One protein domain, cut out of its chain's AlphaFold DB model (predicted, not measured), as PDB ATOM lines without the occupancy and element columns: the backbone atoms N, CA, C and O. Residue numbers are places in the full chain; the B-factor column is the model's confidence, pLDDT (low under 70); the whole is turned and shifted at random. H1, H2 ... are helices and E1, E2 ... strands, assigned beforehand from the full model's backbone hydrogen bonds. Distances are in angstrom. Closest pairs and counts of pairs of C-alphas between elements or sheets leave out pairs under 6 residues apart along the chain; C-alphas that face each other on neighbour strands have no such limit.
ATOM      1  N   GLN A 235       7.168  14.599  30.240       79.88
ATOM      2  CA  GLN A 235       8.276  14.182  31.090       79.88
ATOM      3  C   GLN A 235       8.202  12.673  31.328       79.88
ATOM      4  O   GLN A 235       7.128  12.071  31.306       79.88
ATOM      5  N   GLN A 236       9.350  12.032  31.523       80.56
ATOM      6  CA  GLN A 236       9.423  10.600  31.803       80.56
ATOM      7  C   GLN A 236       9.991  10.401  33.198       80.56
ATOM      8  O   GLN A 236      11.121  10.799  33.466       80.56
ATOM      9  N   VAL A 237       9.235   9.745  34.072       80.19
ATOM     10  CA  VAL A 237       9.682   9.421  35.431       80.19
ATOM     11  C   VAL A 237       9.709   7.918  35.627       80.19
ATOM     12  O   VAL A 237       8.967   7.177  34.985       80.19
ATOM     13  N   VAL A 238      10.606   7.456  36.492       79.81
ATOM     14  CA  VAL A 238      10.680   6.054  36.898       79.81
ATOM     15  C   VAL A 238      10.383   5.987  38.386       79.81
ATOM     16  O   VAL A 238      11.072   6.645  39.162       79.81
ATOM     17  N   LEU A 239       9.370   5.210  38.755       84.25
ATOM     18  CA  LEU A 239       8.905   5.045  40.131       84.25
ATOM     19  C   LEU A 239       9.024   3.580  40.555       84.25
ATOM     20  O   LEU A 239       8.918   2.682  39.717       84.25
ATOM     21  N   GLU A 240       9.252   3.351  41.844       86.19
ATOM     22  CA  GLU A 240       9.311   2.018  42.449       86.19
ATOM     23  C   GLU A 240       7.908   1.622  42.926       86.19
ATOM     24  O   GLU A 240       7.239   2.392  43.616       86.19
ATOM     25  N   LEU A 241       7.441   0.437  42.528       88.31
ATOM     26  CA  LEU A 241       6.217  -0.158  43.060       88.31
ATOM     27  C   LEU A 241       6.502  -0.758  44.440       88.31
ATOM     28  O   LEU A 241       7.444  -1.535  44.580       88.31
ATOM     29  N   HIS A 242       5.668  -0.452  45.427       87.81
ATOM     30  CA  HIS A 242       5.694  -1.051  46.761       87.81
ATOM     31  C   HIS A 242       4.539  -2.042  46.971       87.81
ATOM     32  O   HIS A 242       3.551  -2.045  46.235       87.81
ATOM     33  N   ASP A 243       4.667  -2.883  48.001       83.19
ATOM     34  CA  ASP A 243       3.707  -3.945  48.345       83.19
ATOM     35  C   ASP A 243       2.285  -3.434  48.634       83.19
ATOM     36  O   ASP A 243       1.309  -4.158  48.461       83.19
ATOM     37  N   ASP A 244       2.144  -2.170  49.029       85.31
ATOM     38  CA  ASP A 244       0.867  -1.496  49.278       85.31
ATOM     39  C   ASP A 244       0.263  -0.847  48.018       85.31
ATOM     40  O   ASP A 244      -0.580   0.047  48.110       85.31
ATOM     41  N   CYS A 245       0.696  -1.301  46.837       88.25
ATOM     42  CA  CYS A 245       0.310  -0.792  45.520       88.25
ATOM     43  C   CYS A 245       0.715   0.669  45.264       88.25
ATOM     44  O   CYS A 245       0.303   1.248  44.256       88.25
ATOM     45  N   LYS A 246       1.528   1.276  46.137       91.88
ATOM     46  CA  LYS A 246       2.038   2.634  45.937       91.88
ATOM     47  C   LYS A 246       3.146   2.653  44.906       91.88
ATOM     48  O   LYS A 246       3.993   1.765  44.870       91.88
ATOM     49  N   VAL A 247       3.178   3.724  44.126       91.00
ATOM     50  CA  VAL A 247       4.325   4.077  43.291       91.00
ATOM     51  C   VAL A 247       5.034   5.278  43.899       91.00
ATOM     52  O   VAL A 247       4.431   6.335  44.110       91.00
ATOM     53  N   THR A 248       6.309   5.094  44.230       85.50
ATOM     54  CA  THR A 248       7.100   6.063  44.994       85.50
ATOM     55  C   THR A 248       8.332   6.522  44.226       85.50
ATOM     56  O   THR A 248       8.852   5.834  43.341       85.50
ATOM     57  N   THR A 249       8.812   7.717  44.561       79.31
ATOM     58  CA  THR A 249      10.148   8.156  44.165       79.31
ATOM     59  C   THR A 249      11.206   7.417  44.983       79.31
ATOM     60  O   THR A 249      10.954   6.951  46.091       79.31
ATOM     61  N   SER A 250      12.435   7.346  44.472       70.94
ATOM     62  CA  SER A 250      13.570   6.789  45.226       70.94
ATOM     63  C   SER A 250      14.220   7.800  46.187       70.94
ATOM     64  O   SER A 250      15.403   7.649  46.514       70.94
ATOM     65  N   ASP A 251      13.494   8.858  46.564       67.56
ATOM     66  CA  ASP A 251      13.927   9.832  47.568       67.56
ATOM     67  C   ASP A 251      13.924   9.204  48.975       67.56
ATOM     68  O   ASP A 251      13.445   8.087  49.167       67.56
ATOM     69  N   ASP A 252      14.508   9.900  49.952       62.72
ATOM     70  CA  ASP A 252      14.478   9.500  51.361       62.72
ATOM     71  C   ASP A 252      14.043  10.710  52.207       62.72
ATOM     72  O   ASP A 252      14.785  11.695  52.263       62.72
ATOM     73  N   PRO A 253      12.837  10.688  52.805       73.81
ATOM     74  CA  PRO A 253      11.848   9.610  52.710       73.81
ATOM     75  C   PRO A 253      11.234   9.490  51.294       73.81
ATOM     76  O   PRO A 253      11.100  10.506  50.604       73.81
ATOM     77  N   PRO A 254      10.826   8.281  50.851       75.19
ATOM     78  CA  PRO A 254      10.171   8.090  49.556       75.19
ATOM     79  C   PRO A 254       8.894   8.922  49.428       75.19
ATOM     80  O   PRO A 254       8.022   8.876  50.302       75.19
ATOM     81  N   VAL A 255       8.746   9.648  48.316       84.44
ATOM     82  CA  VAL A 255       7.538  10.432  48.036       84.44
ATOM     83  C   VAL A 255       6.551   9.565  47.267       84.44
ATOM     84  O   VAL A 255       6.859   9.054  46.192       84.44
ATOM     85  N   VAL A 256       5.348   9.395  47.810       89.50
ATOM     86  CA  VAL A 256       4.261   8.663  47.147       89.50
ATOM     87  C   VAL A 256       3.636   9.562  46.086       89.50
ATOM     88  O   VAL A 256       3.117  10.625  46.418       89.50
ATOM     89  N   LEU A 257       3.658   9.127  44.825       88.19
ATOM     90  CA  LEU A 257       3.047   9.873  43.717       88.19
ATOM     91  C   LEU A 257       1.707   9.293  43.266       88.19
ATOM     92  O   LEU A 257       0.947   9.967  42.578       88.19
ATOM     93  N   GLY A 258       1.396   8.058  43.653       89.81
ATOM     94  CA  GLY A 258       0.119   7.449  43.316       89.81
ATOM     95  C   GLY A 258       0.016   5.996  43.739       89.81
ATOM     96  O   GLY A 258       0.879   5.466  44.443       89.81
ATOM     97  N   PHE A 259      -1.053   5.364  43.270       93.00
ATOM     98  CA  PHE A 259      -1.370   3.964  43.508       93.00
ATOM     99  C   PHE A 259      -1.709   3.294  42.180       93.00
ATOM    100  O   PHE A 259      -2.313   3.918  41.305       93.00
ATOM    101  N   LEU A 260      -1.326   2.031  42.034       91.81
ATOM    102  CA  LEU A 260      -1.750   1.195  40.919       91.81
ATOM    103  C   LEU A 260      -2.880   0.272  41.345       91.81
ATOM    104  O   LEU A 260      -2.940  -0.180  42.485       91.81
ATOM    105  N   ASP A 261      -3.760  -0.024  40.399       92.56
ATOM    106  CA  ASP A 261      -4.838  -0.972  40.619       92.56
ATOM    107  C   ASP A 261      -4.293  -2.400  40.778       92.56
ATOM    108  O   ASP A 261      -3.376  -2.831  40.068       92.56
ATOM    109  N   GLN A 262      -4.874  -3.150  41.707       91.00
ATOM    110  CA  GLN A 262      -4.429  -4.494  42.049       91.00
ATOM    111  C   GLN A 262      -4.698  -5.479  40.907       91.00
ATOM    112  O   GLN A 262      -3.872  -6.359  40.651       91.00
ATOM    113  N   GLU A 263      -5.790  -5.291  40.157       92.94
ATOM    114  CA  GLU A 263      -6.058  -6.067  38.939       92.94
ATOM    115  C   GLU A 263      -4.982  -5.823  37.875       92.94
ATOM    116  O   GLU A 263      -4.500  -6.759  37.230       92.94
ATOM    117  N   PHE A 264      -4.546  -4.569  37.722       90.50
ATOM    118  CA  PHE A 264      -3.494  -4.189  36.783       90.50
ATOM    119  C   PHE A 264      -2.135  -4.793  37.163       90.50
ATOM    120  O   PHE A 264      -1.446  -5.346  36.301       90.50
ATOM    121  N   ILE A 265      -1.778  -4.749  38.453       90.69
ATOM    122  CA  ILE A 265      -0.557  -5.365  38.998       90.69
ATOM    123  C   ILE A 265      -0.545  -6.871  38.717       90.69
ATOM    124  O   ILE A 265       0.434  -7.384  38.171       90.69
ATOM    125  N   GLN A 266      -1.638  -7.571  39.031       91.00
ATOM    126  CA  GLN A 266      -1.744  -9.017  38.819       91.00
ATOM    127  C   GLN A 266      -1.680  -9.383  37.336       91.00
ATOM    128  O   GLN A 266      -0.941 -10.291  36.954       91.00
ATOM    129  N   LYS A 267      -2.403  -8.644  36.485       93.00
ATOM    130  CA  LYS A 267      -2.433  -8.876  35.036       93.00
ATOM    131  C   LYS A 267      -1.051  -8.763  34.393       93.00
ATOM    132  O   LYS A 267      -0.757  -9.500  33.455       93.00
ATOM    133  N   LEU A 268      -0.222  -7.839  34.874       89.75
ATOM    134  CA  LEU A 268       1.133  -7.619  34.367       89.75
ATOM    135  C   LEU A 268       2.213  -8.396  35.133       89.75
ATOM    136  O   LEU A 268       3.381  -8.326  34.752       89.75
ATOM    137  N   GLY A 269       1.848  -9.139  36.183       91.12
ATOM    138  CA  GLY A 269       2.797  -9.882  37.017       91.12
ATOM    139  C   GLY A 269       3.791  -8.980  37.755       91.12
ATOM    140  O   GLY A 269       4.941  -9.374  37.971       91.12
ATOM    141  N   LEU A 270       3.374  -7.758  38.099       90.25
ATOM    142  CA  LEU A 270       4.224  -6.796  38.792       90.25
ATOM    143  C   LEU A 270       4.355  -7.160  40.276       90.25
ATOM    144  O   LEU A 270       3.426  -7.674  40.894       90.25
ATOM    145  N   HIS A 271       5.516  -6.872  40.848       88.12
ATOM    146  CA  HIS A 271       5.842  -7.097  42.251       88.12
ATOM    147  C   HIS A 271       6.571  -5.891  42.848       88.12
ATOM    148  O   HIS A 271       7.118  -5.050  42.128       88.12
ATOM    149  N   SER A 272       6.580  -5.820  44.177       86.62
ATOM    150  CA  SER A 272       7.323  -4.807  44.924       86.62
ATOM    151  C   SER A 272       8.799  -4.780  44.509       86.62
ATOM    152  O   SER A 272       9.408  -5.821  44.240       86.62
ATOM    153  N   GLY A 273       9.351  -3.577  44.368       78.31
ATOM    154  CA  GLY A 273      10.677  -3.318  43.804       78.31
ATOM    155  C   GLY A 273      10.715  -3.201  42.274       78.31
ATOM    156  O   GLY A 273      11.771  -2.910  41.708       78.31
ATOM    157  N   ASN A 274       9.600  -3.408  41.561       83.25
ATOM    158  CA  ASN A 274       9.554  -3.139  40.122       83.25
ATOM    159  C   ASN A 274       9.661  -1.644  39.825       83.25
ATOM    160  O   ASN A 274       8.966  -0.823  40.416       83.25
ATOM    161  N   LEU A 275      10.511  -1.311  38.851       83.88
ATOM    162  CA  LEU A 275      10.687   0.048  38.356       83.88
ATOM    163  C   LEU A 275       9.793   0.278  37.140       83.88
ATOM    164  O   LEU A 275       9.974  -0.340  36.087       83.88
ATOM    165  N   LEU A 276       8.846   1.195  37.286       82.25
ATOM    166  CA  LEU A 276       7.823   1.490  36.295       82.25
ATOM    167  C   LEU A 276       8.071   2.865  35.690       82.25
ATOM    168  O   LEU A 276       8.330   3.831  36.403       82.25
ATOM    169  N   ARG A 277       8.006   2.950  34.360       85.12
ATOM    170  CA  ARG A 277       8.198   4.201  33.625       85.12
ATOM    171  C   ARG A 277       6.848   4.840  33.336       85.12
ATOM    172  O   ARG A 277       6.024   4.231  32.659       85.12
ATOM    173  N   PHE A 278       6.675   6.075  33.783       84.94
ATOM    174  CA  PHE A 278       5.480   6.873  33.556       84.94
ATOM    175  C   PHE A 278       5.787   8.055  32.649       84.94
ATOM    176  O   PHE A 278       6.852   8.668  32.724       84.94
ATOM    177  N   ALA A 279       4.811   8.374  31.810       84.81
ATOM    178  CA  ALA A 279       4.744   9.614  31.067       84.81
ATOM    179  C   ALA A 279       3.912  10.618  31.867       84.81
ATOM    180  O   ALA A 279       2.734  10.363  32.101       84.81
ATOM    181  N   MET A 280       4.501  11.744  32.253       80.25
ATOM    182  CA  MET A 280       3.759  12.871  32.812       80.25
ATOM    183  C   MET A 280       3.522  13.878  31.696       80.25
ATOM    184  O   MET A 280       4.477  14.324  31.061       80.25
ATOM    185  N   VAL A 281       2.258  14.189  31.432       81.06
ATOM    186  CA  VAL A 281       1.876  15.258  30.510       81.06
ATOM    187  C   VAL A 281       1.777  16.531  31.333       81.06
ATOM    188  O   VAL A 281       1.079  16.548  32.344       81.06
ATOM    189  N   MET A 282       2.517  17.561  30.937       67.62
ATOM    190  CA  MET A 282       2.389  18.884  31.539       67.62
ATOM    191  C   MET A 282       1.213  19.567  30.835       67.62
ATOM    192  O   MET A 282       1.309  19.846  29.641       67.62
TER     193      MET A 282
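Overview. This is residues 235 to 282 of the 284 residues of the protein "Snurportin-1" of Cannabis sativa (UniProt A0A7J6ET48). A small antiparallel sheet, curled like part of a barrel, has a long pair, E1 and E4, and a short pair, E2 and E3, with helix H1 off the sheet. The printed part has 48 residues, with four named strands and one named helix in the order E1 E2 E3 H1 E4; across the sheet the order is E3 E2 E1 E4. This mixed domain is compact, radius of gyration of the C-alphas 10.6 A, spanning 27 by 25 by 14 A.

Arrangement. E1, residues 235 to 241, and E4, residues 275 to 281, are antiparallel at 145 degrees; N 237 and O 278 are within hydrogen-bond range, 2.9 A. E2, residues 246 to 248, forms hairpins with E1, N 240 to O 248 2.9 A, and with E3, residues 256 to 259, N 247 to O 258 2.9 A. E1, E2 and E3 make a meander, each strand the antiparallel neighbour of the one before. H1, residues 262 to 268, is not on the sheet; its every O i to N i+4 pair is within range.

Along the chain. E1, 18.8 A long, begins at C-alpha 235 (8.276, 14.182, 31.090). E4, 19.2 A, ends at C-alpha 281 (1.876, 15.258, 30.510).

Size, cuts and confidence. The printed part has no cut and no long link. Residues 251 to 252 and 282 have pLDDT under 70.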